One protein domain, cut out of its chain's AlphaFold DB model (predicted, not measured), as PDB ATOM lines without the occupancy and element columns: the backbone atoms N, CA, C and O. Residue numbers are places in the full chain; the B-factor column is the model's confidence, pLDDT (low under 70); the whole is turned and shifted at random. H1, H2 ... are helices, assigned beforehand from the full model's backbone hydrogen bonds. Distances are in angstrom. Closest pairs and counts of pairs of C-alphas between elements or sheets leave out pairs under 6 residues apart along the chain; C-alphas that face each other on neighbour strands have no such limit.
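This is residues 204 to 220, 232 to 261 and 302 to 324 of the 324 residues of the protein "Hypothetical protein" of Coccolithus braarudii (UniProt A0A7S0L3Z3). One long helix, H2, makes the longest axis of a loose three-helix arrangement, and two shorter helices, H1 and H3, run the opposite way to it on different parts of its length: H1 packs near its first residues, while H3 comes close to it farther on. The ends spread: residues 256 to 261 of H2 and residues 312 to 324 stick out. The printed part has 70 residues in three pieces, with helices H1, H2 and H3 in that order and no named strand; the class is all helix. The whole is loose, with a radius of gyration of the C-alphas of 14.1 A, and elongated, spanning 46 by 25 by 18 A.

H1 is residues 204 to 220, 24.2 A long, with C-alpha 204 at (-48.376, -4.092, 44.114). H2 is residues 232 to 261, 43.3 A long, with C-alpha 261 at (-27.755, -15.097, 51.277). H3 is residues 302 to 322, 30.8 A long, with C-alpha 322 at (-57.344, -23.256, 20.761).

H1 touches H2 with residues 212 to 219 alone, and H2 touches H1 with residues 233 to 240 alone. Their closest C-alphas, of Leu 215 and Ala 240, are 7.1 A apart. They run opposite ways at a shallow tilt of 33 degrees, only just short of steep. H2 and H3 are close but not clearly touching, their closest C-alphas, of Ala 251 and Phe 304, being 6.9 A apart. They run opposite ways at a shallow tilt of 25 degrees. H1 and H3 are apart. In H1, H2 and H3 every O i to N i+4 pair is within hydrogen-bond range.

The C-alphas farthest apart, of Gly 261 and Arg 324, are 47.4 A apart. Residues 221 to 231 are not printed, and C-alphas 220 and 232 are 14.0 A apart across that cut. Residues 262 to 301 are not printed either, with 17.4 A between C-alphas 261 and 302. Arg 324 is the chain's last residue. The mean pLDDT of the printed part is 71.2, and residues 217 to 220 and 302 to 324 are under 70.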
ATOM      1  N   LEU A 204     -48.947  -3.581  45.359       77.00
ATOM      2  CA  LEU A 204     -48.376  -4.092  44.114       77.00
ATOM      3  C   LEU A 204     -49.021  -5.414  43.659       77.00
ATOM      4  O   LEU A 204     -49.336  -5.582  42.483       77.00
ATOM      5  N   GLN A 205     -49.262  -6.344  44.586       77.69
ATOM      6  CA  GLN A 205     -49.902  -7.629  44.283       77.69
ATOM      7  C   GLN A 205     -51.386  -7.454  43.938       77.69
ATOM      8  O   GLN A 205     -51.924  -8.165  43.097       77.69
ATOM      9  N   ARG A 206     -52.062  -6.472  44.547       75.50
ATOM     10  CA  ARG A 206     -53.436  -6.112  44.165       75.50
ATOM     11  C   ARG A 206     -53.483  -5.552  42.747       75.50
ATOM     12  O   ARG A 206     -54.372  -5.925  41.986       75.50
ATOM     13  N   ALA A 207     -52.518  -4.708  42.382       74.81
ATOM     14  CA  ALA A 207     -52.407  -4.171  41.031       74.81
ATOM     15  C   ALA A 207     -52.138  -5.278  39.996       74.81
ATOM     16  O   ALA A 207     -52.771  -5.283  38.941       74.81
ATOM     17  N   SER A 208     -51.269  -6.249  40.305       77.44
ATOM     18  CA  SER A 208     -50.989  -7.365  39.391       77.44
ATOM     19  C   SER A 208     -52.180  -8.315  39.231       77.44
ATOM     20  O   SER A 208     -52.492  -8.705  38.107       77.44
ATOM     21  N   VAL A 209     -52.905  -8.630  40.310       77.56
ATOM     22  CA  VAL A 209     -54.133  -9.442  40.239       77.56
ATOM     23  C   VAL A 209     -55.223  -8.720  39.445       77.56
ATOM     24  O   VAL A 209     -55.860  -9.344  38.601       77.56
ATOM     25  N   LEU A 210     -55.412  -7.412  39.652       76.06
ATOM     26  CA  LEU A 210     -56.364  -6.620  38.865       76.06
ATOM     27  C   LEU A 210     -55.997  -6.602  37.380       76.06
ATOM     28  O   LEU A 210     -56.871  -6.793  36.539       76.06
ATOM     29  N   LEU A 211     -54.715  -6.434  37.051       79.56
ATOM     30  CA  LEU A 211     -54.247  -6.454  35.669       79.56
ATOM     31  C   LEU A 211     -54.483  -7.819  35.005       79.56
ATOM     32  O   LEU A 211     -54.951  -7.871  33.870       79.56
ATOM     33  N   LEU A 212     -54.221  -8.917  35.721       76.19
ATOM     34  CA  LEU A 212     -54.514 -10.272  35.246       76.19
ATOM     35  C   LEU A 212     -56.013 -10.499  35.041       76.19
ATOM     36  O   LEU A 212     -56.397 -11.131  34.063       76.19
ATOM     37  N   LEU A 213     -56.863  -9.966  35.919       73.38
ATOM     38  CA  LEU A 213     -58.318 -10.094  35.817       73.38
ATOM     39  C   LEU A 213     -58.864  -9.300  34.620       73.38
ATOM     40  O   LEU A 213     -59.719  -9.793  33.885       73.38
ATOM     41  N   VAL A 214     -58.301  -8.116  34.361       75.75
ATOM     42  CA  VAL A 214     -58.587  -7.316  33.163       75.75
ATOM     43  C   VAL A 214     -58.147  -8.063  31.900       75.75
ATOM     44  O   VAL A 214     -58.958  -8.255  30.997       75.75
ATOM     45  N   LEU A 215     -56.913  -8.567  31.845       71.38
ATOM     46  CA  LEU A 215     -56.415  -9.356  30.709       71.38
ATOM     47  C   LEU A 215     -57.238 -10.634  30.481       71.38
ATOM     48  O   LEU A 215     -57.563 -10.961  29.339       71.38
ATOM     49  N   ALA A 216     -57.640 -11.321  31.551       72.81
ATOM     50  CA  ALA A 216     -58.516 -12.485  31.479       72.81
ATOM     51  C   ALA A 216     -59.904 -12.117  30.941       72.81
ATOM     52  O   ALA A 216     -60.442 -12.852  30.117       72.81
ATOM     53  N   SER A 217     -60.460 -10.965  31.330       68.44
ATOM     54  CA  SER A 217     -61.741 -10.485  30.796       68.44
ATOM     55  C   SER A 217     -61.672 -10.172  29.295       68.44
ATOM     56  O   SER A 217     -62.589 -10.531  28.556       68.44
ATOM     57  N   PHE A 218     -60.550  -9.621  28.813       63.75
ATOM     58  CA  PHE A 218     -60.300  -9.441  27.379       63.75
ATOM     59  C   PHE A 218     -60.145 -10.783  26.647       63.75
ATOM     60  O   PHE A 218     -60.646 -10.936  25.535       63.75
ATOM     61  N   GLY A 219     -59.508 -11.776  27.278       63.75
ATOM     62  CA  GLY A 219     -59.377 -13.130  26.734       63.75
ATOM     63  C   GLY A 219     -60.701 -13.901  26.658       63.75
ATOM     64  O   GLY A 219     -60.950 -14.587  25.670       63.75
ATOM     65  N   PHE A 220     -61.574 -13.758  27.661       60.81
ATOM     66  CA  PHE A 220     -62.898 -14.399  27.698       60.81
ATOM     67  C   PHE A 220     -63.912 -13.732  26.750       60.81
ATOM     68  O   PHE A 220     -64.860 -14.373  26.295       60.81
ATOM     69  N   ALA A 232     -55.678  -5.576  18.361       72.75
ATOM     70  CA  ALA A 232     -55.773  -5.265  19.786       72.75
ATOM     71  C   ALA A 232     -55.701  -6.542  20.639       72.75
ATOM     72  O   ALA A 232     -55.033  -6.571  21.671       72.75
ATOM     73  N   ILE A 233     -56.313  -7.632  20.169       72.12
ATOM     74  CA  ILE A 233     -56.241  -8.938  20.838       72.12
ATOM     75  C   ILE A 233     -54.805  -9.480  20.812       72.12
ATOM     76  O   ILE A 233     -54.293  -9.895  21.850       72.12
ATOM     77  N   ALA A 234     -54.135  -9.435  19.657       76.00
ATOM     78  CA  ALA A 234     -52.759  -9.914  19.521       76.00
ATOM     79  C   ALA A 234     -51.773  -9.120  20.398       76.00
ATOM     80  O   ALA A 234     -50.917  -9.699  21.065       76.00
ATOM     81  N   SER A 235     -51.919  -7.793  20.451       73.06
ATOM     82  CA  SER A 235     -51.084  -6.942  21.313       73.06
ATOM     83  C   SER A 235     -51.344  -7.170  22.806       73.06
ATOM     84  O   SER A 235     -50.389  -7.221  23.582       73.06
ATOM     85  N   ALA A 236     -52.599  -7.386  23.214       74.19
ATOM     86  CA  ALA A 236     -52.934  -7.741  24.592       74.19
ATOM     87  C   ALA A 236     -52.354  -9.107  24.997       74.19
ATOM     88  O   ALA A 236     -51.827  -9.248  26.100       74.19
ATOM     89  N   GLN A 237     -52.400 -10.097  24.098       79.31
ATOM     90  CA  GLN A 237     -51.791 -11.412  24.320       79.31
ATOM     91  C   GLN A 237     -50.275 -11.310  24.491       79.31
ATOM     92  O   GLN A 237     -49.737 -11.812  25.475       79.31
ATOM     93  N   LEU A 238     -49.597 -10.584  23.601       79.25
ATOM     94  CA  LEU A 238     -48.151 -10.384  23.682       79.25
ATOM     95  C   LEU A 238     -47.750  -9.619  24.956       79.25
ATOM     96  O   LEU A 238     -46.747  -9.940  25.592       79.25
ATOM     97  N   GLY A 239     -48.570  -8.649  25.378       79.00
ATOM     98  CA  GLY A 239     -48.409  -7.959  26.657       79.00
ATOM     99  C   GLY A 239     -48.544  -8.897  27.861       79.00
ATOM    100  O   GLY A 239     -47.727  -8.834  28.780       79.00
ATOM    101  N   ALA A 240     -49.532  -9.798  27.849       76.56
ATOM    102  CA  ALA A 240     -49.722 -10.789  28.908       76.56
ATOM    103  C   ALA A 240     -48.552 -11.782  28.992       76.56
ATOM    104  O   ALA A 240     -48.066 -12.065  30.088       76.56
ATOM    105  N   GLU A 241     -48.065 -12.272  27.849       78.56
ATOM    106  CA  GLU A 241     -46.911 -13.175  27.779       78.56
ATOM    107  C   GLU A 241     -45.637 -12.508  28.308       78.56
ATOM    108  O   GLU A 241     -44.945 -13.079  29.154       78.56
ATOM    109  N   ALA A 242     -45.355 -11.269  27.892       75.56
ATOM    110  CA  ALA A 242     -44.204 -10.512  28.382       75.56
ATOM    111  C   ALA A 242     -44.260 -10.301  29.905       75.56
ATOM    112  O   ALA A 242     -43.251 -10.434  30.602       75.56
ATOM    113  N   LEU A 243     -45.450 -10.019  30.437       78.81
ATOM    114  CA  LEU A 243     -45.657  -9.805  31.865       78.81
ATOM    115  C   LEU A 243     -45.477 -11.099  32.668       78.81
ATOM    116  O   LEU A 243     -44.889 -11.071  33.751       78.81
ATOM    117  N   LEU A 244     -45.907 -12.238  32.121       79.00
ATOM    118  CA  LEU A 244     -45.673 -13.558  32.704       79.00
ATOM    119  C   LEU A 244     -44.178 -13.907  32.728       79.00
ATOM    120  O   LEU A 244     -43.670 -14.335  33.766       79.00
ATOM    121  N   VAL A 245     -43.449 -13.653  31.636       82.06
ATOM    122  CA  VAL A 245     -41.988 -13.847  31.576       82.06
ATOM    123  C   VAL A 245     -41.272 -12.969  32.606       82.06
ATOM    124  O   VAL A 245     -40.378 -13.452  33.301       82.06
ATOM    125  N   ALA A 246     -41.695 -11.712  32.774       77.44
ATOM    126  CA  ALA A 246     -41.141 -10.812  33.784       77.44
ATOM    127  C   ALA A 246     -41.388 -11.303  35.225       77.44
ATOM    128  O   ALA A 246     -40.514 -11.190  36.083       77.44
ATOM    129  N   HIS A 247     -42.556 -11.889  35.507       80.81
ATOM    130  CA  HIS A 247     -42.832 -12.469  36.826       80.81
ATOM    131  C   HIS A 247     -41.975 -13.712  37.092       80.81
ATOM    132  O   HIS A 247     -41.448 -13.867  38.195       80.81
ATOM    133  N   LEU A 248     -41.798 -14.575  36.088       81.38
ATOM    134  CA  LEU A 248     -40.941 -15.756  36.203       81.38
ATOM    135  C   LEU A 248     -39.470 -15.378  36.404       81.38
ATOM    136  O   LEU A 248     -38.800 -15.984  37.240       81.38
ATOM    137  N   SER A 249     -38.971 -14.361  35.698       82.06
ATOM    138  CA  SER A 249     -37.591 -13.895  35.862       82.06
ATOM    139  C   SER A 249     -37.357 -13.261  37.234       82.06
ATOM    140  O   SER A 249     -36.356 -13.573  37.879       82.06
ATOM    141  N   MET A 250     -38.302 -12.459  37.739       81.31
ATOM    142  CA  MET A 250     -38.236 -11.927  39.104       81.31
ATOM    143  C   MET A 250     -38.272 -13.033  40.165       81.31
ATOM    144  O   MET A 250     -37.501 -12.984  41.120       81.31
ATOM    145  N   ALA A 251     -39.120 -14.052  39.993       79.25
ATOM    146  CA  ALA A 251     -39.177 -15.190  40.911       79.25
ATOM    147  C   ALA A 251     -37.861 -15.989  40.914       79.25
ATOM    148  O   ALA A 251     -37.356 -16.343  41.981       79.25
ATOM    149  N   ALA A 252     -37.271 -16.225  39.737       84.88
ATOM    150  CA  ALA A 252     -35.975 -16.884  39.609       84.88
ATOM    151  C   ALA A 252     -34.846 -16.066  40.259       84.88
ATOM    152  O   ALA A 252     -34.023 -16.618  40.989       84.88
ATOM    153  N   TYR A 253     -34.837 -14.746  40.055       85.50
ATOM    154  CA  TYR A 253     -33.867 -13.847  40.677       85.50
ATOM    155  C   TYR A 253     -33.990 -13.831  42.209       85.50
ATOM    156  O   TYR A 253     -32.990 -13.959  42.913       85.50
ATOM    157  N   ALA A 254     -35.215 -13.763  42.738       81.81
ATOM    158  CA  ALA A 254     -35.459 -13.840  44.177       81.81
ATOM    159  C   ALA A 254     -34.985 -15.178  44.771       81.81
ATOM    160  O   ALA A 254     -34.369 -15.193  45.836       81.81
ATOM    161  N   ALA A 255     -35.214 -16.296  44.074       83.06
ATOM    162  CA  ALA A 255     -34.717 -17.604  44.495       83.06
ATOM    163  C   ALA A 255     -33.179 -17.652  44.542       83.06
ATOM    164  O   ALA A 255     -32.615 -18.175  45.504       83.06
ATOM    165  N   LEU A 256     -32.496 -17.059  43.555       87.25
ATOM    166  CA  LEU A 256     -31.034 -16.960  43.543       87.25
ATOM    167  C   LEU A 256     -30.494 -16.137  44.719       87.25
ATOM    168  O   LEU A 256     -29.532 -16.562  45.355       87.25
ATOM    169  N   LEU A 257     -31.130 -15.010  45.055       83.38
ATOM    170  CA  LEU A 257     -30.731 -14.199  46.211       83.38
ATOM    171  C   LEU A 257     -30.869 -14.957  47.536       83.38
ATOM    172  O   LEU A 257     -30.002 -14.836  48.399       83.38
ATOM    173  N   VAL A 258     -31.916 -15.773  47.699       84.25
ATOM    174  CA  VAL A 258     -32.088 -16.617  48.897       84.25
ATOM    175  C   VAL A 258     -30.969 -17.655  49.003       84.25
ATOM    176  O   VAL A 258     -30.418 -17.852  50.085       84.25
ATOM    177  N   ILE A 259     -30.592 -18.285  47.885       84.88
ATOM    178  CA  ILE A 259     -29.497 -19.266  47.849       84.88
ATOM    179  C   ILE A 259     -28.155 -18.597  48.187       84.88
ATOM    180  O   ILE A 259     -27.368 -19.154  48.950       84.88
ATOM    181  N   GLN A 260     -27.901 -17.394  47.664       86.94
ATOM    182  CA  GLN A 260     -26.660 -16.654  47.917       86.94
ATOM    183  C   GLN A 260     -26.580 -16.094  49.346       86.94
ATOM    184  O   GLN A 260     -25.512 -16.116  49.954       86.94
ATOM    185  N   GLY A 261     -27.700 -15.638  49.915       80.00
ATOM    186  CA  GLY A 261     -27.755 -15.097  51.277       80.00
ATOM    187  C   GLY A 261     -27.469 -16.134  52.369       80.00
ATOM    188  O   GLY A 261     -26.925 -15.784  53.414       80.00
ATOM    189  N   PHE A 302     -41.877 -21.874  48.133       54.38
ATOM    190  CA  PHE A 302     -43.015 -22.803  48.006       54.38
ATOM    191  C   PHE A 302     -44.276 -22.123  47.444       54.38
ATOM    192  O   PHE A 302     -45.066 -22.748  46.732       54.38
ATOM    193  N   TRP A 303     -44.450 -20.825  47.718       59.88
ATOM    194  CA  TRP A 303     -45.582 -20.049  47.210       59.88
ATOM    195  C   TRP A 303     -45.427 -19.763  45.711       59.88
ATOM    196  O   TRP A 303     -46.355 -19.999  44.938       59.88
ATOM    197  N   PHE A 304     -44.225 -19.370  45.278       56.38
ATOM    198  CA  PHE A 304     -43.916 -19.175  43.857       56.38
ATOM    199  C   PHE A 304     -44.013 -20.474  43.048       56.38
ATOM    200  O   PHE A 304     -44.526 -20.455  41.931       56.38
ATOM    201  N   PHE A 305     -43.604 -21.611  43.621       54.66
ATOM    202  CA  PHE A 305     -43.739 -22.916  42.970       54.66
ATOM    203  C   PHE A 305     -45.206 -23.284  42.707       54.66
ATOM    204  O   PHE A 305     -45.540 -23.722  41.609       54.66
ATOM    205  N   LYS A 306     -46.109 -23.041  43.671       55.09
ATOM    206  CA  LYS A 306     -47.550 -23.272  43.480       55.09
ATOM    207  C   LYS A 306     -48.147 -22.388  42.388       55.09
ATOM    208  O   LYS A 306     -48.894 -22.900  41.559       55.09
ATOM    209  N   VAL A 307     -47.794 -21.101  42.363       61.28
ATOM    210  CA  VAL A 307     -48.279 -20.154  41.344       61.28
ATOM    211  C   VAL A 307     -47.785 -20.544  39.946       61.28
ATOM    212  O   VAL A 307     -48.562 -20.523  38.990       61.28
ATOM    213  N   ALA A 308     -46.525 -20.971  39.823       60.06
ATOM    214  CA  ALA A 308     -45.970 -21.455  38.561       60.06
ATOM    215  C   ALA A 308     -46.648 -22.754  38.087       60.06
ATOM    216  O   ALA A 308     -46.995 -22.873  36.912       60.06
ATOM    217  N   LEU A 309     -46.896 -23.703  38.999       53.41
ATOM    218  CA  LEU A 309     -47.530 -24.982  38.673       53.41
ATOM    219  C   LEU A 309     -48.990 -24.801  38.222       53.41
ATOM    220  O   LEU A 309     -49.407 -25.407  37.234       53.41
ATOM    221  N   SER A 310     -49.756 -23.932  38.894       61.62
ATOM    222  CA  SER A 310     -51.136 -23.623  38.493       61.62
ATOM    223  C   SER A 310     -51.199 -22.838  37.181       61.62
ATOM    224  O   SER A 310     -52.084 -23.083  36.364       61.62
ATOM    225  N   GLY A 311     -50.239 -21.934  36.945       69.38
ATOM    226  CA  GLY A 311     -50.146 -21.177  35.696       69.38
ATOM    227  C   GLY A 311     -49.840 -22.066  34.487       69.38
ATOM    228  O   GLY A 311     -50.493 -21.948  33.452       69.38
ATOM    229  N   ALA A 312     -48.903 -23.011  34.626       58.22
ATOM    230  CA  ALA A 312     -48.540 -23.941  33.556       58.22
ATOM    231  C   ALA A 312     -49.678 -24.917  33.199       58.22
ATOM    232  O   ALA A 312     -49.872 -25.224  32.022       58.22
ATOM    233  N   GLY A 313     -50.450 -25.374  34.194       62.88
ATOM    234  CA  GLY A 313     -51.643 -26.198  33.974       62.88
ATOM    235  C   GLY A 313     -52.716 -25.462  33.168       62.88
ATOM    236  O   GLY A 313     -53.179 -25.979  32.151       62.88
ATOM    237  N   GLY A 314     -53.022 -24.216  33.551       55.66
ATOM    238  CA  GLY A 314     -54.003 -23.382  32.851       55.66
ATOM    239  C   GLY A 314     -53.605 -23.047  31.409       55.66
ATOM    240  O   GLY A 314     -54.444 -23.097  30.514       55.66
ATOM    241  N   LEU A 315     -52.319 -22.781  31.151       52.31
ATOM    242  CA  LEU A 315     -51.805 -22.528  29.796       52.31
ATOM    243  C   LEU A 315     -51.930 -23.748  28.874       52.31
ATOM    244  O   LEU A 315     -52.196 -23.604  27.680       52.31
ATOM    245  N   ARG A 316     -51.758 -24.956  29.418       63.12
ATOM    246  CA  ARG A 316     -51.848 -26.201  28.648       63.12
ATOM    247  C   ARG A 316     -53.288 -26.507  28.229       63.12
ATOM    248  O   ARG A 316     -53.516 -26.955  27.109       63.12
ATOM    249  N   GLU A 317     -54.244 -26.215  29.104       55.16
ATOM    250  CA  GLU A 317     -55.674 -26.392  28.846       55.16
ATOM    251  C   GLU A 317     -56.218 -25.331  27.874       55.16
ATOM    252  O   GLU A 317     -56.960 -25.656  26.949       55.16
ATOM    253  N   LEU A 318     -55.744 -24.084  27.987       46.00
ATOM    254  CA  LEU A 318     -56.014 -23.016  27.016       46.00
ATOM    255  C   LEU A 318     -55.497 -23.357  25.617       46.00
ATOM    256  O   LEU A 318     -56.198 -23.134  24.633       46.00
ATOM    257  N   ARG A 319     -54.295 -23.931  25.517       59.69
ATOM    258  CA  ARG A 319     -53.745 -24.386  24.235       59.69
ATOM    259  C   ARG A 319     -54.589 -25.507  23.622       59.69
ATOM    260  O   ARG A 319     -54.905 -25.439  22.439       59.69
ATOM    261  N   ALA A 320     -55.013 -26.482  24.428       60.91
ATOM    262  CA  ALA A 320     -55.882 -27.569  23.974       60.91
ATOM    263  C   ALA A 320     -57.269 -27.086  23.503       60.91
ATOM    264  O   ALA A 320     -57.883 -27.728  22.658       60.91
ATOM    265  N   LEU A 321     -57.759 -25.962  24.036       50.59
ATOM    266  CA  LEU A 321     -58.996 -25.308  23.594       50.59
ATOM    267  C   LEU A 321     -58.835 -24.501  22.301       50.59
ATOM    268  O   LEU A 321     -59.818 -24.313  21.599       50.59
ATOM    269  N   VAL A 322     -57.633 -24.004  22.000       59.62
ATOM    270  CA  VAL A 322     -57.344 -23.256  20.761       59.62
ATOM    271  C   VAL A 322     -57.053 -24.190  19.582       59.62
ATOM    272  O   VAL A 322     -57.298 -23.819  18.440       59.62
ATOM    273  N   GLU A 323     -56.524 -25.386  19.848       67.38
ATOM    274  CA  GLU A 323     -56.241 -26.407  18.827       67.38
ATOM    275  C   GLU A 323     -57.481 -27.245  18.432       67.38
ATOM    276  O   GLU A 323     -57.393 -28.051  17.506       67.38
ATOM    277  N   ARG A 324     -58.622 -27.066  19.113       62.69
ATOM    278  CA  ARG A 324     -59.925 -27.671  18.778       62.69
ATOM    279  C   ARG A 324     -60.799 -26.699  17.999       62.69
ATOM    280  O   ARG A 324     -61.519 -27.190  17.105       62.69
TER     281      ARG A 324